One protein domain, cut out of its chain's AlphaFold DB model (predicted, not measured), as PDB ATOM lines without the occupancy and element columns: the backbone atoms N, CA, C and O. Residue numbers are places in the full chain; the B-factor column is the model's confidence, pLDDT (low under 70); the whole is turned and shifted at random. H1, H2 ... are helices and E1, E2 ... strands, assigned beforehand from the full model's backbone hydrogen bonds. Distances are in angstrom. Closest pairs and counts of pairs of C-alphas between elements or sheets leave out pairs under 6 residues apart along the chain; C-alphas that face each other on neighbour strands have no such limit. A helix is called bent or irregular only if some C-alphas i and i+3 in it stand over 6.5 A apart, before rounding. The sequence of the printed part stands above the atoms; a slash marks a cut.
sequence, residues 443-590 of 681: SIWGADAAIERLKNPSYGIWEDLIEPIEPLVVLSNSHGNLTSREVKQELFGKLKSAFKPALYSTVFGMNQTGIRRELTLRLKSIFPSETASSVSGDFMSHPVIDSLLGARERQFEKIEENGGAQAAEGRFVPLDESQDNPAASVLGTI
ATOM      1  N   SER A 443     114.250 147.917 141.161       98.31
ATOM      2  CA  SER A 443     114.584 147.022 142.270       98.31
ATOM      3  C   SER A 443     115.117 147.782 143.487       98.31
ATOM      4  O   SER A 443     114.559 147.666 144.576       98.31
ATOM      5  N   ILE A 444     116.160 148.599 143.312       97.81
ATOM      6  CA  ILE A 444     116.837 149.261 144.439       97.81
ATOM      7  C   ILE A 444     116.016 150.421 145.022       97.81
ATOM      8  O   ILE A 444     116.217 150.798 146.175       97.81
ATOM      9  N   TRP A 445     115.082 150.996 144.256       97.94
ATOM     10  CA  TRP A 445     114.204 152.066 144.742       97.94
ATOM     11  C   TRP A 445     112.929 151.548 145.411       97.94
ATOM     12  O   TRP A 445     112.277 152.318 146.121       97.94
ATOM     13  N   GLY A 446     112.581 150.271 145.211       97.56
ATOM     14  CA  GLY A 446     111.313 149.694 145.663       97.56
ATOM     15  C   GLY A 446     110.122 150.210 144.850       97.56
ATOM     16  O   GLY A 446     109.140 150.694 145.412       97.56
ATOM     17  N   ALA A 447     110.234 150.188 143.519       98.06
ATOM     18  CA  ALA A 447     109.152 150.551 142.604       98.06
ATOM     19  C   ALA A 447     108.307 149.309 142.266       98.06
ATOM     20  O   ALA A 447     108.415 148.754 141.174       98.06
ATOM     21  N   ASP A 448     107.494 148.841 143.216       96.81
ATOM     22  CA  ASP A 448     106.850 147.516 143.163       96.81
ATOM     23  C   ASP A 448     106.035 147.252 141.887       96.81
ATOM     24  O   ASP A 448     106.163 146.186 141.286       96.81
ATOM     25  N   ALA A 449     105.257 148.231 141.413       95.44
ATOM     26  CA  ALA A 449     104.472 148.076 140.186       95.44
ATOM     27  C   ALA A 449     105.363 147.975 138.932       95.44
ATOM     28  O   ALA A 449     105.064 147.213 138.008       95.44
ATOM     29  N   ALA A 450     106.485 148.702 138.902       97.50
ATOM     30  CA  ALA A 450     107.483 148.561 137.846       97.50
ATOM     31  C   ALA A 450     108.174 147.189 137.919       97.50
ATOM     32  O   ALA A 450     108.280 146.505 136.904       97.50
ATOM     33  N   ILE A 451     108.583 146.756 139.117       97.69
ATOM     34  CA  ILE A 451     109.176 145.434 139.377       97.69
ATOM     35  C   ILE A 451     108.252 144.321 138.867       97.69
ATOM     36  O   ILE A 451     108.722 143.414 138.182       97.69
ATOM     37  N   GLU A 452     106.957 144.373 139.189       96.50
ATOM     38  CA  GLU A 452     105.979 143.351 138.798       96.50
ATOM     39  C   GLU A 452     105.924 143.169 137.275       96.50
ATOM     40  O   GLU A 452     106.010 142.039 136.787       96.50
ATOM     41  N   ARG A 453     105.869 144.272 136.514       96.50
ATOM     42  CA  ARG A 453     105.863 144.210 135.045       96.50
ATOM     43  C   ARG A 453     107.209 143.782 134.469       96.50
ATOM     44  O   ARG A 453     107.256 142.874 133.642       96.50
ATOM     45  N   LEU A 454     108.307 144.382 134.929       95.62
ATOM     46  CA  LEU A 454     109.655 144.129 134.405       95.62
ATOM     47  C   LEU A 454     110.148 142.697 134.685       95.62
ATOM     48  O   LEU A 454     110.916 142.126 133.905       95.62
ATOM     49  N   LYS A 455     109.652 142.061 135.755       95.06
ATOM     50  CA  LYS A 455     109.893 140.638 136.038       95.06
ATOM     51  C   LYS A 455     109.295 139.699 134.999       95.06
ATOM     52  O   LYS A 455     109.737 138.556 134.940       95.06
ATOM     53  N   ASN A 456     108.362 140.122 134.152       95.44
ATOM     54  CA  ASN A 456     107.844 139.259 133.096       95.44
ATOM     55  C   ASN A 456     108.822 139.206 131.895       95.44
ATOM     56  O   ASN A 456     109.102 140.244 131.303       95.44
ATOM     57  N   PRO A 457     109.344 138.028 131.491       91.75
ATOM     58  CA  PRO A 457     110.213 137.893 130.315       91.75
ATOM     59  C   PRO A 457     109.569 138.283 128.985       91.75
ATOM     60  O   PRO A 457     110.284 138.605 128.045       91.75
ATOM     61  N   SER A 458     108.237 138.239 128.885       94.12
ATOM     62  CA  SER A 458     107.523 138.634 127.667       94.12
ATOM     63  C   SER A 458     107.156 140.117 127.637       94.12
ATOM     64  O   SER A 458     106.490 140.549 126.701       94.12
ATOM     65  N   TYR A 459     107.485 140.873 128.687       94.94
ATOM     66  CA  TYR A 459     107.136 142.282 128.777       94.94
ATOM     67  C   TYR A 459     108.166 143.138 128.041       94.94
ATOM     68  O   TYR A 459     109.341 143.164 128.405       94.94
ATOM     69  N   GLY A 460     107.700 143.855 127.022       94.19
ATOM     70  CA  GLY A 460     108.475 144.845 126.295       94.19
ATOM     71  C   GLY A 460     107.997 146.253 126.637       94.19
ATOM     72  O   GLY A 460     106.862 146.620 126.342       94.19
ATOM     73  N   ILE A 461     108.856 147.053 127.281       94.88
ATOM     74  CA  ILE A 461     108.511 148.431 127.675       94.88
ATOM     75  C   ILE A 461     108.222 149.320 126.459       94.88
ATOM     76  O   ILE A 461     107.427 150.247 126.548       94.88
ATOM     77  N   TRP A 462     108.855 149.056 125.314       95.88
ATOM     78  CA  TRP A 462     108.641 149.862 124.113       95.88
ATOM     79  C   TRP A 462     107.278 149.577 123.494       95.88
ATOM     80  O   TRP A 462     106.593 150.509 123.094       95.88
ATOM     81  N   GLU A 463     106.884 148.311 123.461       95.06
ATOM     82  CA  GLU A 463     105.581 147.846 123.005       95.06
ATOM     83  C   GLU A 463     104.476 148.413 123.909       95.06
ATOM     84  O   GLU A 463     103.568 149.069 123.409       95.06
ATOM     85  N   ASP A 464     104.620 148.299 125.236       95.44
ATOM     86  CA  ASP A 464     103.646 148.822 126.214       95.44
ATOM     87  C   ASP A 464     103.484 150.353 126.130       95.44
ATOM     88  O   ASP A 464     102.383 150.878 126.282       95.44
ATOM     89  N   LEU A 465     104.567 151.085 125.834       95.38
ATOM     90  CA  LEU A 465     104.520 152.539 125.656       95.38
ATOM     91  C   LEU A 465     103.947 152.971 124.297       95.38
ATOM     92  O   LEU A 465     103.323 154.027 124.223       95.38
ATOM     93  N   ILE A 466     104.191 152.218 123.219       94.38
ATOM     94  CA  ILE A 466     103.902 152.654 121.841       94.38
ATOM     95  C   ILE A 466     102.560 152.120 121.322       94.38
ATOM     96  O   ILE A 466     101.851 152.864 120.642       94.38
ATOM     97  N   GLU A 467     102.185 150.876 121.635       90.38
ATOM     98  CA  GLU A 467     100.945 150.253 121.139       90.38
ATOM     99  C   GLU A 467      99.680 151.087 121.425       90.38
ATOM    100  O   GLU A 467      98.876 151.264 120.504       90.38
ATOM    101  N   PRO A 468      99.496 151.698 122.619       92.06
ATOM    102  CA  PRO A 468      98.318 152.527 122.890       92.06
ATOM    103  C   PRO A 468      98.224 153.785 122.012       92.06
ATOM    104  O   PRO A 468      97.143 154.350 121.850       92.06
ATOM    105  N   ILE A 469      99.349 154.234 121.446       88.25
ATOM    106  CA  ILE A 469      99.463 155.478 120.673       88.25
ATOM    107  C   ILE A 469      99.270 155.216 119.173       88.25
ATOM    108  O   ILE A 469      98.883 156.126 118.439       88.25
ATOM    109  N   GLU A 470      99.484 153.982 118.699       80.62
ATOM    110  CA  GLU A 470      99.375 153.618 117.278       80.62
ATOM    111  C   GLU A 470      98.056 154.098 116.622       80.62
ATOM    112  O   GLU A 470      98.122 154.694 115.539       80.62
ATOM    113  N   PRO A 471      96.869 153.980 117.263       84.00
ATOM    114  CA  PRO A 471      95.617 154.482 116.691       84.00
ATOM    115  C   PRO A 471      95.588 156.004 116.477       84.00
ATOM    116  O   PRO A 471      94.992 156.479 115.509       84.00
ATOM    117  N   LEU A 472      96.250 156.782 117.340       79.75
ATOM    118  CA  LEU A 472      96.311 158.245 117.224       79.75
ATOM    119  C   LEU A 472      97.132 158.683 116.007       79.75
ATOM    120  O   LEU A 472      96.869 159.735 115.425       79.75
ATOM    121  N   VAL A 473      98.102 157.865 115.593       71.38
ATOM    122  CA  VAL A 473      98.923 158.140 114.410       71.38
ATOM    123  C   VAL A 473      98.128 157.898 113.128       71.38
ATOM    124  O   VAL A 473      98.238 158.677 112.184       71.38
ATOM    125  N   VAL A 474      97.275 156.868 113.104       70.44
ATOM    126  CA  VAL A 474      96.371 156.610 111.968       70.44
ATOM    127  C   VAL A 474      95.425 157.792 111.745       70.44
ATOM    128  O   VAL A 474      95.162 158.167 110.605       70.44
ATOM    129  N   LEU A 475      94.959 158.418 112.827       65.75
ATOM    130  CA  LEU A 475      94.038 159.556 112.774       65.75
ATOM    131  C   LEU A 475      94.707 160.886 112.400       65.75
ATOM    132  O   LEU A 475      94.027 161.787 111.912       65.75
ATOM    133  N   SER A 476      96.021 161.037 112.596       64.81
ATOM    134  CA  SER A 476      96.706 162.316 112.366       64.81
ATOM    135  C   SER A 476      96.953 162.643 110.885       64.81
ATOM    136  O   SER A 476      97.568 163.669 110.594       64.81
ATOM    137  N   ASN A 477      96.482 161.806 109.943       57.16
ATOM    138  CA  ASN A 477      96.536 161.970 108.474       57.16
ATOM    139  C   ASN A 477      97.926 162.260 107.871       57.16
ATOM    140  O   ASN A 477      98.055 162.429 106.660       57.16
ATOM    141  N   SER A 478      98.981 162.282 108.685       61.00
ATOM    142  CA  SER A 478     100.307 162.756 108.282       61.00
ATOM    143  C   SER A 478     101.114 161.689 107.530       61.00
ATOM    144  O   SER A 478     102.124 162.014 106.920       61.00
ATOM    145  N   HIS A 479     100.675 160.422 107.556       57.84
ATOM    146  CA  HIS A 479     101.436 159.274 107.035       57.84
ATOM    147  C   HIS A 479     100.660 158.381 106.040       57.84
ATOM    148  O   HIS A 479     101.112 157.282 105.725       57.84
ATOM    149  N   GLY A 480      99.516 158.830 105.505       59.50
ATOM    150  CA  GLY A 480      98.682 158.001 104.619       59.50
ATOM    151  C   GLY A 480      98.169 156.721 105.302       59.50
ATOM    152  O   GLY A 480      98.298 156.550 106.513       59.50
ATOM    153  N   ASN A 481      97.549 155.807 104.548       63.34
ATOM    154  CA  ASN A 481      97.079 154.526 105.092       63.34
ATOM    155  C   ASN A 481      98.269 153.687 105.613       63.34
ATOM    156  O   ASN A 481      98.938 153.020 104.825       63.34
ATOM    157  N   LEU A 482      98.472 153.680 106.938       63.59
ATOM    158  CA  LEU A 482      99.462 152.942 107.759       63.59
ATOM    159  C   LEU A 482      99.348 151.401 107.695       63.59
ATOM    160  O   LEU A 482      99.458 150.683 108.687       63.59
ATOM    161  N   THR A 483      99.081 150.871 106.510       65.81
ATOM    162  CA  THR A 483      98.811 149.448 106.294       65.81
ATOM    163  C   THR A 483     100.070 148.645 105.998       65.81
ATOM    164  O   THR A 483     100.089 147.449 106.284       65.81
ATOM    165  N   SER A 484     101.130 149.270 105.472       82.38
ATOM    166  CA  SER A 484     102.372 148.550 105.195       82.38
ATOM    167  C   SER A 484     103.199 148.347 106.466       82.38
ATOM    168  O   SER A 484     103.230 149.177 107.379       82.38
ATOM    169  N   ARG A 485     103.874 147.199 106.526       85.94
ATOM    170  CA  ARG A 485     104.723 146.810 107.654       85.94
ATOM    171  C   ARG A 485     105.906 147.767 107.812       85.94
ATOM    172  O   ARG A 485     106.309 148.053 108.935       85.94
ATOM    173  N   GLU A 486     106.423 148.268 106.699       85.75
ATOM    174  CA  GLU A 486     107.575 149.163 106.624       85.75
ATOM    175  C   GLU A 486     107.268 150.512 107.286       85.75
ATOM    176  O   GLU A 486     108.038 150.970 108.126       85.75
ATOM    177  N   VAL A 487     106.100 151.105 107.000       82.94
ATOM    178  CA  VAL A 487     105.697 152.389 107.603       82.94
ATOM    179  C   VAL A 487     105.480 152.233 109.110       82.94
ATOM    180  O   VAL A 487     105.893 153.096 109.885       82.94
ATOM    181  N   LYS A 488     104.897 151.109 109.555       84.56
ATOM    182  CA  LYS A 488     104.764 150.811 110.992       84.56
ATOM    183  C   LYS A 488     106.121 150.705 111.688       84.56
ATOM    184  O   LYS A 488     106.285 151.235 112.782       84.56
ATOM    185  N   GLN A 489     107.097 150.049 111.061       88.00
ATOM    186  CA  GLN A 489     108.451 149.925 111.607       88.00
ATOM    187  C   GLN A 489     109.180 151.272 111.663       88.00
ATOM    188  O   GLN A 489     109.809 151.580 112.677       88.00
ATOM    189  N   GLU A 490     109.061 152.095 110.621       87.88
ATOM    190  CA  GLU A 490     109.632 153.444 110.595       87.88
ATOM    191  C   GLU A 490     109.040 154.323 111.707       87.88
ATOM    192  O   GLU A 490     109.770 154.962 112.471       87.88
ATOM    193  N   LEU A 491     107.711 154.309 111.848       85.81
ATOM    194  CA  LEU A 491     106.998 155.029 112.897       85.81
ATOM    195  C   LEU A 491     107.403 154.552 114.295       85.81
ATOM    196  O   LEU A 491     107.686 155.376 115.163       85.81
ATOM    197  N   PHE A 492     107.463 153.235 114.511       91.19
ATOM    198  CA  PHE A 492     107.928 152.661 115.770       91.19
ATOM    199  C   PHE A 492     109.348 153.139 116.098       91.19
ATOM    200  O   PHE A 492     109.619 153.536 117.229       91.19
ATOM    201  N   GLY A 493     110.238 153.185 115.101       91.88
ATOM    202  CA  GLY A 493     111.584 153.742 115.238       91.88
ATOM    203  C   GLY A 493     111.585 155.213 115.668       91.88
ATOM    204  O   GLY A 493     112.276 155.570 116.625       91.88
ATOM    205  N   LYS A 494     110.770 156.059 115.021       91.56
ATOM    206  CA  LYS A 494     110.614 157.487 115.361       91.56
ATOM    207  C   LYS A 494     110.080 157.687 116.781       91.56
ATOM    208  O   LYS A 494     110.660 158.452 117.552       91.56
ATOM    209  N   LEU A 495     109.021 156.965 117.154       94.12
ATOM    210  CA  LEU A 495     108.444 157.026 118.498       94.12
ATOM    211  C   LEU A 495     109.445 156.539 119.543       94.12
ATOM    212  O   LEU A 495     109.709 157.253 120.507       94.12
ATOM    213  N   LYS A 496     110.081 155.383 119.332       95.00
ATOM    214  CA  LYS A 496     111.119 154.865 120.231       95.00
ATOM    215  C   LYS A 496     112.266 155.861 120.403       95.00
ATOM    216  O   LYS A 496     112.730 156.052 121.523       95.00
ATOM    217  N   SER A 497     112.693 156.536 119.334       92.94
ATOM    218  CA  SER A 497     113.712 157.595 119.398       92.94
ATOM    219  C   SER A 497     113.273 158.789 120.263       92.94
ATOM    220  O   SER A 497     114.076 159.325 121.025       92.94
ATOM    221  N   ALA A 498     111.990 159.165 120.224       95.19
ATOM    222  CA  ALA A 498     111.430 160.219 121.073       95.19
ATOM    223  C   ALA A 498     111.259 159.782 122.544       95.19
ATOM    224  O   ALA A 498     111.627 160.527 123.453       95.19
ATOM    225  N   PHE A 499     110.745 158.571 122.783       96.56
ATOM    226  CA  PHE A 499     110.493 158.026 124.122       96.56
ATOM    227  C   PHE A 499     111.766 157.642 124.866       96.56
ATOM    228  O   PHE A 499     111.818 157.757 126.089       96.56
ATOM    229  N   LYS A 500     112.804 157.191 124.156       95.75
ATOM    230  CA  LYS A 500     114.020 156.672 124.783       95.75
ATOM    231  C   LYS A 500     114.690 157.691 125.718       95.75
ATOM    232  O   LYS A 500     114.882 157.346 126.884       95.75
ATOM    233  N   PRO A 501     114.998 158.933 125.297       95.31
ATOM    234  CA  PRO A 501     115.541 159.948 126.199       95.31
ATOM    235  C   PRO A 501     114.650 160.209 127.415       95.31
ATOM    236  O   PRO A 501     115.168 160.319 128.524       95.31
ATOM    237  N   ALA A 502     113.326 160.257 127.235       96.62
ATOM    238  CA  ALA A 502     112.380 160.482 128.326       96.62
ATOM    239  C   ALA A 502     112.399 159.329 129.343       96.62
ATOM    240  O   ALA A 502     112.559 159.581 130.536       96.62
ATOM    241  N   LEU A 503     112.339 158.074 128.875       96.56
ATOM    242  CA  LEU A 503     112.407 156.877 129.718       96.56
ATOM    243  C   LEU A 503     113.692 156.861 130.547       96.56
ATOM    244  O   LEU A 503     113.634 156.718 131.763       96.56
ATOM    245  N   TYR A 504     114.852 157.070 129.927       94.75
ATOM    246  CA  TYR A 504     116.118 157.081 130.664       94.75
ATOM    247  C   TYR A 504     116.246 158.293 131.594       94.75
ATOM    248  O   TYR A 504     116.836 158.180 132.666       94.75
ATOM    249  N   SER A 505     115.642 159.432 131.250       95.12
ATOM    250  CA  SER A 505     115.607 160.613 132.120       95.12
ATOM    251  C   SER A 505     114.802 160.381 133.403       95.12
ATOM    252  O   SER A 505     115.095 161.017 134.417       95.12
ATOM    253  N   THR A 506     113.847 159.435 133.403       95.25
ATOM    254  CA  THR A 506     113.198 158.986 134.648       95.25
ATOM    255  C   THR A 506     114.229 158.388 135.603       95.25
ATOM    256  O   THR A 506     114.202 158.700 136.791       95.25
ATOM    257  N   VAL A 507     115.208 157.640 135.083       93.50
ATOM    258  CA  VAL A 507     116.254 157.003 135.889       93.50
ATOM    259  C   VAL A 507     117.373 157.978 136.282       93.50
ATOM    260  O   VAL A 507     117.848 157.950 137.413       93.50
ATOM    261  N   PHE A 508     117.771 158.886 135.385       89.75
ATOM    262  CA  PHE A 508     118.900 159.808 135.599       89.75
ATOM    263  C   PHE A 508     118.554 161.112 136.338       89.75
ATOM    264  O   PHE A 508     119.364 162.033 136.384       89.75
ATOM    265  N   GLY A 509     117.361 161.199 136.931       91.00
ATOM    266  CA  GLY A 509     117.022 162.271 137.869       91.00
ATOM    267  C   GLY A 509     116.588 163.598 137.251       91.00
ATOM    268  O   GLY A 509     116.598 164.623 137.930       91.00
ATOM    269  N   MET A 510     116.145 163.602 135.991       94.00
ATOM    270  CA  MET A 510     115.436 164.765 135.453       94.00
ATOM    271  C   MET A 510     114.072 164.900 136.148       94.00
ATOM    272  O   MET A 510     113.352 163.913 136.321       94.00
ATOM    273  N   ASN A 511     113.687 166.116 136.543       93.75
ATOM    274  CA  ASN A 511     112.374 166.336 137.154       93.75
ATOM    275  C   ASN A 511     111.228 166.058 136.158       93.75
ATOM    276  O   ASN A 511     111.405 166.117 134.939       93.75
ATOM    277  N   GLN A 512     110.041 165.754 136.685       96.44
ATOM    278  CA  GLN A 512     108.883 165.334 135.886       96.44
ATOM    279  C   GLN A 512     108.499 166.350 134.799       96.44
ATOM    280  O   GLN A 512     108.252 165.982 133.650       96.44
ATOM    281  N   THR A 513     108.512 167.642 135.139       96.62
ATOM    282  CA  THR A 513     108.218 168.740 134.208       96.62
ATOM    283  C   THR A 513     109.215 168.784 133.052       96.62
ATOM    284  O   THR A 513     108.819 168.967 131.901       96.62
ATOM    285  N   GLY A 514     110.503 168.588 133.341       96.38
ATOM    286  CA  GLY A 514     111.579 168.529 132.358       96.38
ATOM    287  C   GLY A 514     111.418 167.349 131.408       96.38
ATOM    288  O   GLY A 514     111.453 167.555 130.196       96.38
ATOM    289  N   ILE A 515     111.141 166.154 131.948       96.94
ATOM    290  CA  ILE A 515     110.898 164.938 131.155       96.94
ATOM    291  C   ILE A 515     109.724 165.160 130.200       96.94
ATOM    292  O   ILE A 515     109.858 164.962 128.992       96.94
ATOM    293  N   ARG A 516     108.586 165.633 130.723       97.81
ATOM    294  CA  ARG A 516     107.380 165.884 129.926       97.81
ATOM    295  C   ARG A 516     107.619 166.929 128.839       97.81
ATOM    296  O   ARG A 516     107.199 166.735 127.698       97.81
ATOM    297  N   ARG A 517     108.289 168.036 129.177       97.12
ATOM    298  CA  ARG A 517     108.613 169.107 128.225       97.12
ATOM    299  C   ARG A 517     109.487 168.583 127.089       97.12
ATOM    300  O   ARG A 517     109.158 168.807 125.929       97.12
ATOM    301  N   GLU A 518     110.567 167.880 127.420       96.06
ATOM    302  CA  GLU A 518     111.507 167.332 126.439       96.06
ATOM    303  C   GLU A 518     110.833 166.304 125.523       96.06
ATOM    304  O   GLU A 518     110.966 166.371 124.300       96.06
ATOM    305  N   LEU A 519     110.027 165.405 126.097       97.31
ATOM    306  CA  LEU A 519     109.249 164.444 125.324       97.31
ATOM    307  C   LEU A 519     108.255 165.147 124.390       97.31
ATOM    308  O   LEU A 519     108.190 164.819 123.208       97.31
ATOM    309  N   THR A 520     107.531 166.157 124.884       97.31
ATOM    310  CA  THR A 520     106.598 166.949 124.066       97.31
ATOM    311  C   THR A 520     107.311 167.581 122.872       97.31
ATOM    312  O   THR A 520     106.799 167.525 121.756       97.31
ATOM    313  N   LEU A 521     108.494 168.170 123.078       95.00
ATOM    314  CA  LEU A 521     109.273 168.795 122.005       95.00
ATOM    315  C   LEU A 521     109.680 167.784 120.928       95.00
ATOM    316  O   LEU A 521     109.525 168.074 119.745       95.00
ATOM    317  N   ARG A 522     110.121 166.586 121.321       94.94
ATOM    318  CA  ARG A 522     110.474 165.515 120.375       94.94
ATOM    319  C   ARG A 522     109.253 165.013 119.607       94.94
ATOM    320  O   ARG A 522     109.309 164.849 118.389       94.94
ATOM    321  N   LEU A 523     108.131 164.838 120.302       94.69
ATOM    322  CA  LEU A 523     106.878 164.361 119.719       94.69
ATOM    323  C   LEU A 523     106.219 165.366 118.763       94.69
ATOM    324  O   LEU A 523     105.480 164.934 117.885       94.69
ATOM    325  N   LYS A 524     106.512 166.671 118.852       94.56
ATOM    326  CA  LYS A 524     106.008 167.683 117.895       94.56
ATOM    327  C   LYS A 524     106.458 167.455 116.449       94.56
ATOM    328  O   LYS A 524     105.828 167.970 115.535       94.56
ATOM    329  N   SER A 525     107.534 166.696 116.238       89.88
ATOM    330  CA  SER A 525     107.960 166.280 114.893       89.88
ATOM    331  C   SER A 525     107.078 165.174 114.292       89.88
ATOM    332  O   SER A 525     107.124 164.939 113.090       89.88
ATOM    333  N   ILE A 526     106.276 164.502 115.127       90.06
ATOM    334  CA  ILE A 526     105.437 163.351 114.766       90.06
ATOM    335  C   ILE A 526     103.947 163.715 114.848       90.06
ATOM    336  O   ILE A 526     103.146 163.243 114.042       90.06
ATOM    337  N   PHE A 527     103.572 164.561 115.810       90.75
ATOM    338  CA  PHE A 527     102.190 164.895 116.144       90.75
ATOM    339  C   PHE A 527     101.941 166.409 116.192       90.75
ATOM    340  O   PHE A 527     102.850 167.175 116.527       90.75
ATOM    341  N   PRO A 528     100.686 166.858 115.983       92.31
ATOM    342  CA  PRO A 528     100.264 168.209 116.346       92.31
ATOM    343  C   PRO A 528     100.569 168.526 117.818       92.31
ATOM    344  O   PRO A 528     100.568 167.637 118.668       92.31
ATOM    345  N   SER A 529     100.788 169.806 118.140       92.81
ATOM    346  CA  SER A 529     101.241 170.223 119.481       92.81
ATOM    347  C   SER A 529     100.322 169.763 120.623       92.81
ATOM    348  O   SER A 529     100.822 169.369 121.676       92.81
ATOM    349  N   GLU A 530      99.002 169.786 120.427       93.88
ATOM    350  CA  GLU A 530      98.031 169.335 121.435       93.88
ATOM    351  C   GLU A 530      98.121 167.822 121.667       93.88
ATOM    352  O   GLU A 530      98.228 167.375 122.808       93.88
ATOM    353  N   THR A 531      98.188 167.034 120.590       93.56
ATOM    354  CA  THR A 531      98.365 165.578 120.652       93.56
ATOM    355  C   THR A 531      99.708 165.203 121.278       93.56
ATOM    356  O   THR A 531      99.744 164.350 122.157       93.56
ATOM    357  N   ALA A 532     100.803 165.875 120.904       95.06
ATOM    358  CA  ALA A 532     102.119 165.663 121.512       95.06
ATOM    359  C   ALA A 532     102.093 165.921 123.031       95.06
ATOM    360  O   ALA A 532     102.657 165.148 123.804       95.06
ATOM    361  N   SER A 533     101.400 166.981 123.463       96.06
ATOM    362  CA  SER A 533     101.212 167.300 124.882       96.06
ATOM    363  C   SER A 533     100.379 166.237 125.608       96.06
ATOM    364  O   SER A 533     100.746 165.848 126.720       96.06
ATOM    365  N   SER A 534      99.311 165.728 124.980       96.12
ATOM    366  CA  SER A 534      98.489 164.635 125.522       96.12
ATOM    367  C   SER A 534      99.302 163.354 125.691       96.12
ATOM    368  O   SER A 534      99.405 162.850 126.801       96.12
ATOM    369  N   VAL A 535      99.979 162.901 124.629       96.00
ATOM    370  CA  VAL A 535     100.808 161.683 124.642       96.00
ATOM    371  C   VAL A 535     101.928 161.783 125.678       96.00
ATOM    372  O   VAL A 535     102.222 160.821 126.384       96.00
ATOM    373  N   SER A 536     102.544 162.961 125.825       97.00
ATOM    374  CA  SER A 536     103.527 163.180 126.890       97.00
ATOM    375  C   SER A 536     102.914 163.088 128.291       97.00
ATOM    376  O   SER A 536     103.605 162.690 129.220       97.00
ATOM    377  N   GLY A 537     101.641 163.462 128.459       96.69
ATOM    378  CA  GLY A 537     100.898 163.297 129.705       96.69
ATOM    379  C   GLY A 537     100.626 161.825 129.999       96.69
ATOM    380  O   GLY A 537     100.943 161.364 131.092       96.69
ATOM    381  N   ASP A 538     100.155 161.080 128.998       96.44
ATOM    382  CA  ASP A 538      99.893 159.641 129.105       96.44
ATOM    383  C   ASP A 538     101.163 158.861 129.469       96.44
ATOM    384  O   ASP A 538     101.129 157.968 130.313       96.44
ATOM    385  N   PHE A 539     102.316 159.255 128.915       97.19
ATOM    386  CA  PHE A 539     103.620 158.710 129.300       97.19
ATOM    387  C   PHE A 539     103.919 158.886 130.793       97.19
ATOM    388  O   PHE A 539     104.387 157.952 131.438       97.19
ATOM    389  N   MET A 540     103.647 160.069 131.354       97.75
ATOM    390  CA  MET A 540     103.893 160.341 132.775       97.75
ATOM    391  C   MET A 540     102.949 159.548 133.682       97.75
ATOM    392  O   MET A 540     103.337 159.185 134.785       97.75
ATOM    393  N   SER A 541     101.737 159.259 133.206       96.75
ATOM    394  CA  SER A 541     100.746 158.441 133.910       96.75
ATOM    395  C   SER A 541     100.886 156.938 133.647       96.75
ATOM    396  O   SER A 541     100.112 156.146 134.187       96.75
ATOM    397  N   HIS A 542     101.857 156.517 132.833       97.38
ATOM    398  CA  HIS A 542     102.091 155.105 132.568       97.38
ATOM    399  C   HIS A 542     102.502 154.383 133.867       97.38
ATOM    400  O   HIS A 542     103.438 154.844 134.525       97.38
ATOM    401  N   PRO A 543     101.906 153.226 134.233       96.88
ATOM    402  CA  PRO A 543     102.099 152.613 135.554       96.88
ATOM    403  C   PRO A 543     103.561 152.364 135.947       96.88
ATOM    404  O   PRO A 543     103.948 152.576 137.093       96.88
ATOM    405  N   VAL A 544     104.393 151.941 134.990       97.31
ATOM    406  CA  VAL A 544     105.834 151.738 135.226       97.31
ATOM    407  C   VAL A 544     106.549 153.070 135.468       97.31
ATOM    408  O   VAL A 544     107.398 153.154 136.349       97.31
ATOM    409  N   ILE A 545     106.197 154.113 134.711       97.94
ATOM    410  CA  ILE A 545     106.846 155.428 134.772       97.94
ATOM    411  C   ILE A 545     106.470 156.143 136.066       97.94
ATOM    412  O   ILE A 545     107.356 156.582 136.796       97.94
ATOM    413  N   ASP A 546     105.179 156.195 136.384       97.94
ATOM    414  CA  ASP A 546     104.662 156.795 137.613       97.94
ATOM    415  C   ASP A 546     105.253 156.114 138.860       97.94
ATOM    416  O   ASP A 546     105.801 156.774 139.747       97.94
ATOM    417  N   SER A 547     105.274 154.773 138.875       98.00
ATOM    418  CA  SER A 547     105.872 153.997 139.966       98.00
ATOM    419  C   SER A 547     107.358 154.309 140.167       98.00
ATOM    420  O   SER A 547     107.801 154.489 141.306       98.00
ATOM    421  N   LEU A 548     108.129 154.419 139.079       98.06
ATOM    422  CA  LEU A 548     109.551 154.763 139.132       98.06
ATOM    423  C   LEU A 548     109.788 156.186 139.622       98.06
ATOM    424  O   LEU A 548     110.661 156.395 140.461       98.06
ATOM    425  N   LEU A 549     109.023 157.158 139.124       97.81
ATOM    426  CA  LEU A 549     109.148 158.554 139.533       97.81
ATOM    427  C   LEU A 549     108.831 158.710 141.019       97.81
ATOM    428  O   LEU A 549     109.630 159.292 141.748       97.81
ATOM    429  N   GLY A 550     107.734 158.118 141.494       97.56
ATOM    430  CA  GLY A 550     107.387 158.137 142.912       97.56
ATOM    431  C   GLY A 550     108.444 157.461 143.792       97.56
ATOM    432  O   GLY A 550     108.761 157.960 144.870       97.56
ATOM    433  N   ALA A 551     109.017 156.337 143.346       98.06
ATOM    434  CA  ALA A 551     110.094 155.666 144.073       98.06
ATOM    435  C   ALA A 551     111.386 156.488 144.101       98.06
ATOM    436  O   ALA A 551     112.050 156.540 145.133       98.06
ATOM    437  N   ARG A 552     111.715 157.168 143.003       97.62
ATOM    438  CA  ARG A 552     112.897 158.019 142.889       97.62
ATOM    439  C   ARG A 552     112.858 159.217 143.831       97.62
ATOM    440  O   ARG A 552     113.852 159.453 144.503       97.62
ATOM    441  N   GLU A 553     111.739 159.939 143.911       97.31
ATOM    442  CA  GLU A 553     111.642 161.106 144.807       97.31
ATOM    443  C   GLU A 553     111.878 160.695 146.274       97.31
ATOM    444  O   GLU A 553     112.691 161.302 146.964       97.31
ATOM    445  N   ARG A 554     111.315 159.554 146.709       97.88
ATOM    446  CA  ARG A 554     111.600 158.985 148.042       97.88
ATOM    447  C   ARG A 554     113.076 158.636 148.249       97.88
ATOM    448  O   ARG A 554     113.551 158.595 149.379       97.88
ATOM    449  N   GLN A 555     113.795 158.282 147.186       97.94
ATOM    450  CA  GLN A 555     115.225 157.984 147.270       97.94
ATOM    451  C   GLN A 555     116.068 159.255 147.321       97.94
ATOM    452  O   GLN A 555     117.081 159.254 148.014       97.94
ATOM    453  N   PHE A 556     115.655 160.333 146.649       97.69
ATOM    454  CA  PHE A 556     116.298 161.639 146.801       97.69
ATOM    455  C   PHE A 556     116.221 162.130 148.240       97.69
ATOM    456  O   PHE A 556     117.269 162.400 148.820       97.69
ATOM    457  N   GLU A 557     115.030 162.105 148.839       97.81
ATOM    458  CA  GLU A 557     114.829 162.469 150.249       97.81
ATOM    459  C   GLU A 557     115.762 161.665 151.167       97.81
ATOM    460  O   GLU A 557     116.538 162.231 151.933       97.81
ATOM    461  N   LYS A 558     115.789 160.333 151.017       98.25
ATOM    462  CA  LYS A 558     116.680 159.464 151.806       98.25
ATOM    463  C   LYS A 558     118.159 159.777 151.609       98.25
ATOM    464  O   LYS A 558     118.938 159.636 152.547       98.25
ATOM    465  N   ILE A 559     118.581 160.106 150.394       98.19
ATOM    466  CA  ILE A 559     119.983 160.419 150.105       98.19
ATOM    467  C   ILE A 559     120.382 161.736 150.759       98.19
ATOM    468  O   ILE A 559     121.457 161.813 151.351       98.19
ATOM    469  N   GLU A 560     119.523 162.745 150.672       97.94
ATOM    470  CA  GLU A 560     119.744 164.048 151.296       97.94
ATOM    471  C   GLU A 560     119.790 163.920 152.823       97.94
ATOM    472  O   GLU A 560     120.740 164.388 153.447       97.94
ATOM    473  N   GLU A 561     118.846 163.185 153.418       98.00
ATOM    474  CA  GLU A 561     118.805 162.915 154.861       98.00
ATOM    475  C   GLU A 561     120.060 162.191 155.375       98.00
ATOM    476  O   GLU A 561     120.550 162.485 156.466       98.00
ATOM    477  N   ASN A 562     120.596 161.247 154.596       98.12
ATOM    478  CA  ASN A 562     121.760 160.447 154.985       98.12
ATOM    479  C   ASN A 562     123.105 161.056 154.551       98.12
ATOM    480  O   ASN A 562     124.157 160.480 154.846       98.12
ATOM    481  N   GLY A 563     123.100 162.177 153.820       98.06
ATOM    482  CA  GLY A 563     124.305 162.759 153.220       98.06
ATOM    483  C   GLY A 563     124.971 161.857 152.170       98.06
ATOM    484  O   GLY A 563     126.184 161.938 151.957       98.06
ATOM    485  N   GLY A 564     124.209 160.965 151.530       97.94
ATOM    486  CA  GLY A 564     124.695 159.976 150.567       97.94
ATOM    487  C   GLY A 564     123.901 158.668 150.592       97.94
ATOM    488  O   GLY A 564     122.868 158.558 151.247       97.94
ATOM    489  N   ALA A 565     124.383 157.645 149.882       97.75
ATOM    490  CA  ALA A 565     123.789 156.304 149.917       97.75
ATOM    491  C   ALA A 565     124.790 155.191 149.574       97.75
ATOM    492  O   ALA A 565     125.884 155.434 149.068       97.75
ATOM    493  N   GLN A 566     124.422 153.943 149.879       97.56
ATOM    494  CA  GLN A 566     125.254 152.775 149.592       97.56
ATOM    495  C   GLN A 566     125.081 152.300 148.140       97.56
ATOM    496  O   GLN A 566     123.977 152.044 147.667       97.56
ATOM    497  N   ALA A 567     126.206 152.158 147.452       96.69
ATOM    498  CA  ALA A 567     126.362 151.486 146.174       96.69
ATOM    499  C   ALA A 567     126.431 149.956 146.347       96.69
ATOM    500  O   ALA A 567     126.451 149.431 147.464       96.69
ATOM    501  N   ALA A 568     126.500 149.235 145.225       95.75
ATOM    502  CA  ALA A 568     126.772 147.802 145.220       95.75
ATOM    503  C   ALA A 568     128.056 147.481 146.009       95.75
ATOM    504  O   ALA A 568     128.968 148.305 146.122       95.75
ATOM    505  N   GLU A 569     128.119 146.272 146.571       92.56
ATOM    506  CA  GLU A 569     129.235 145.811 147.417       92.56
ATOM    507  C   GLU A 569     129.435 146.644 148.710       92.56
ATOM    508  O   GLU A 569     130.477 146.546 149.356       92.56
ATOM    509  N   GLY A 570     128.443 147.452 149.113       93.44
ATOM    510  CA  GLY A 570     128.422 148.171 150.396       93.44
ATOM    511  C   GLY A 570     129.240 149.467 150.438       93.44
ATOM    512  O   GLY A 570     129.451 150.035 151.510       93.44
ATOM    513  N   ARG A 571     129.719 149.961 149.292       93.31
ATOM    514  CA  ARG A 571     130.479 151.218 149.207       93.31
ATOM    515  C   ARG A 571     129.572 152.424 149.447       93.31
ATOM    516  O   ARG A 571     128.592 152.591 148.737       93.31
ATOM    517  N   PHE A 572     129.918 153.321 150.365       96.62
ATOM    518  CA  PHE A 572     129.168 154.570 150.543       96.62
ATOM    519  C   PHE A 572     129.541 155.613 149.473       96.62
ATOM    520  O   PHE A 572     130.724 155.828 149.195       96.62
ATOM    521  N   VAL A 573     128.537 156.250 148.871       96.62
ATOM    522  CA  VAL A 573     128.661 157.357 147.914       96.62
ATOM    523  C   VAL A 573     128.182 158.630 148.612       96.62
ATOM    524  O   VAL A 573     126.980 158.744 148.860       96.62
ATOM    525  N   PRO A 574     129.085 159.562 148.961       97.00
ATOM    526  CA  PRO A 574     128.698 160.786 149.646       97.00
ATOM    527  C   PRO A 574     127.959 161.743 148.706       97.00
ATOM    528  O   PRO A 574     128.212 161.764 147.498       97.00
ATOM    529  N   LEU A 575     127.080 162.554 149.286       97.25
ATOM    530  CA  LEU A 575     126.453 163.692 148.626       97.25
ATOM    531  C   LEU A 575     127.506 164.780 148.353       97.25
ATOM    532  O   LEU A 575     128.269 165.146 149.246       97.25
ATOM    533  N   ASP A 576     127.550 165.297 147.126       95.56
ATOM    534  CA  ASP A 576     128.443 166.391 146.729       95.56
ATOM    535  C   ASP A 576     127.625 167.657 146.467       95.56
ATOM    536  O   ASP A 576     127.146 167.878 145.356       95.56
ATOM    537  N   GLU A 577     127.473 168.491 147.496       95.12
ATOM    538  CA  GLU A 577     126.665 169.721 147.464       95.12
ATOM    539  C   GLU A 577     127.121 170.748 146.413       95.12
ATOM    540  O   GLU A 577     126.397 171.699 146.131       95.12
ATOM    541  N   SER A 578     128.301 170.574 145.803       94.25
ATOM    542  CA  SER A 578     128.748 171.437 144.706       94.25
ATOM    543  C   SER A 578     128.011 171.188 143.382       94.25
ATOM    544  O   SER A 578     128.190 171.950 142.433       94.25
ATOM    545  N   GLN A 579     127.212 170.121 143.290       90.75
ATOM    546  CA  GLN A 579     126.469 169.756 142.086       90.75
ATOM    547  C   GLN A 579     125.048 170.332 142.083       90.75
ATOM    548  O   GLN A 579     124.396 170.389 143.118       90.75
ATOM    549  N   ASP A 580     124.526 170.653 140.893       90.81
ATOM    550  CA  ASP A 580     123.164 171.194 140.730       90.81
ATOM    551  C   ASP A 580     122.064 170.243 141.235       90.81
ATOM    552  O   ASP A 580     121.021 170.684 141.712       90.81
ATOM    553  N   ASN A 581     122.278 168.929 141.103       93.31
ATOM    554  CA  ASN A 581     121.383 167.894 141.622       93.31
ATOM    555  C   ASN A 581     122.212 166.759 142.248       93.31
ATOM    556  O   ASN A 581     122.509 165.753 141.586       93.31
ATOM    557  N   PRO A 582     122.646 166.933 143.506       95.44
ATOM    558  CA  PRO A 582     123.614 166.040 144.124       95.44
ATOM    559  C   PRO A 582     123.015 164.654 144.392       95.44
ATOM    560  O   PRO A 582     123.678 163.642 144.165       95.44
ATOM    561  N   ALA A 583     121.733 164.576 144.767       96.75
ATOM    562  CA  ALA A 583     121.050 163.306 145.000       96.75
ATOM    563  C   ALA A 583     120.887 162.479 143.709       96.75
ATOM    564  O   ALA A 583     121.116 161.265 143.714       96.75
ATOM    565  N   ALA A 584     120.578 163.120 142.573       95.69
ATOM    566  CA  ALA A 584     120.537 162.447 141.271       95.69
ATOM    567  C   ALA A 584     121.894 161.876 140.853       95.69
ATOM    568  O   ALA A 584     121.965 160.756 140.344       95.69
ATOM    569  N   SER A 585     122.973 162.614 141.105       95.19
ATOM    570  CA  SER A 585     124.336 162.149 140.846       95.19
ATOM    571  C   SER A 585     124.697 160.921 141.694       95.19
ATOM    572  O   SER A 585     125.226 159.931 141.170       95.19
ATOM    573  N   VAL A 586     124.327 160.925 142.983       96.44
ATOM    574  CA  VAL A 586     124.481 159.765 143.876       96.44
ATOM    575  C   VAL A 586     123.693 158.560 143.346       96.44
ATOM    576  O   VAL A 586     124.278 157.488 143.187       96.44
ATOM    577  N   LEU A 587     122.411 158.717 142.989       96.12
ATOM    578  CA  LEU A 587     121.611 157.617 142.426       96.12
ATOM    579  C   LEU A 587     122.188 157.062 141.124       96.12
ATOM    580  O   LEU A 587     122.253 155.841 140.959       96.12
ATOM    581  N   GLY A 588     122.634 157.933 140.218       94.88
ATOM    582  CA  GLY A 588     123.276 157.515 138.974       94.88
ATOM    583  C   GLY A 588     124.533 156.683 139.233       94.88
ATOM    584  O   GLY A 588     124.718 155.628 138.624       94.88
ATOM    585  N   THR A 589     125.356 157.107 140.195       95.62
ATOM    586  CA  THR A 589     126.560 156.375 140.623       95.62
ATOM    587  C   THR A 589     126.206 155.001 141.193       95.62
ATOM    588  O   THR A 589     126.848 154.001 140.863       95.62
ATOM    589  N   ILE A 590     125.167 154.933 142.028       96.94
ATOM    590  CA  ILE A 590     124.690 153.680 142.615       96.94
ATOM    591  C   ILE A 590     124.223 152.735 141.511       96.94
ATOM    592  O   ILE A 590     124.732 151.619 141.437       96.94
TER     593      ILE A 590
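AT A GLANCE: This is residues 443 to 590 of the 681 residues of an uncharacterized protein of Salinibacter ruber (UniProt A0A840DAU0). In this elongated, mostly helical model, H2, H3, H4 and H5 gather at one end, and H6 leads from them to a small head at the other, where H7 packs on the hairpin of E1 and E2. H1 packs on residues 543 to 548 of H6, and residues 455 to 460 stick out. The printed part has 148 residues, with H1 to H6, antiparallel strands E1 and E2, then H7. It is only just loose, close to compact, with a radius of gyration of the C-alphas of 17.8 A and spans of 56 by 34 by 21 A.

IN THESE COORDINATES: H1, residues 448 to 454, begins at C-alpha (106.850, 147.516, 143.163). H2, residues 461 to 475, is irregular: C-alphas 468 and 471 are 7.0 A apart. H3, residues 485 to 507, 32.2 A long, has a kink of 33 degrees near residue 499 and is only just irregular, C-alphas 498 and 501 being 6.6 A apart. H4 is residues 512 to 523, H5 529 to 540, H6 543 to 562, 28.7 A long. E1, 564 to 566, and E2, 572 to 574, precede H7, 582 to 590, ending at C-alpha (124.690, 153.680, 142.615).

HOW THE PARTS SIT: H3 and H4 form a helical hairpin, closest C-alphas Ala 498 and Arg 522, 5.4 A. H5 touches H4, closest C-alphas Ala 532 and Leu 523, 5.2 A. H2 touches H3, closest C-alphas Trp 462 and Lys 496, 6.8 A. H6 touches H3 at a shallow tilt of 20 degrees, closest C-alphas Leu 549 and Thr 506, 6.4 A. In the hairpin E1 and E2, N 565 and O 573 are within hydrogen-bond range, 3.0 A. Every O i to N i+4 pair is within range in H1, H4, H5 and H7, but 7 of 11 in H2, 16 of 19 in H3 and 15 of 16 in H6.

THE WHOLE: The farthest C-alphas, Asn 481 and Asn 562, are 56.0 A apart. The printed part has no cut and no long link. Residues 475 to 483 have pLDDT under 70.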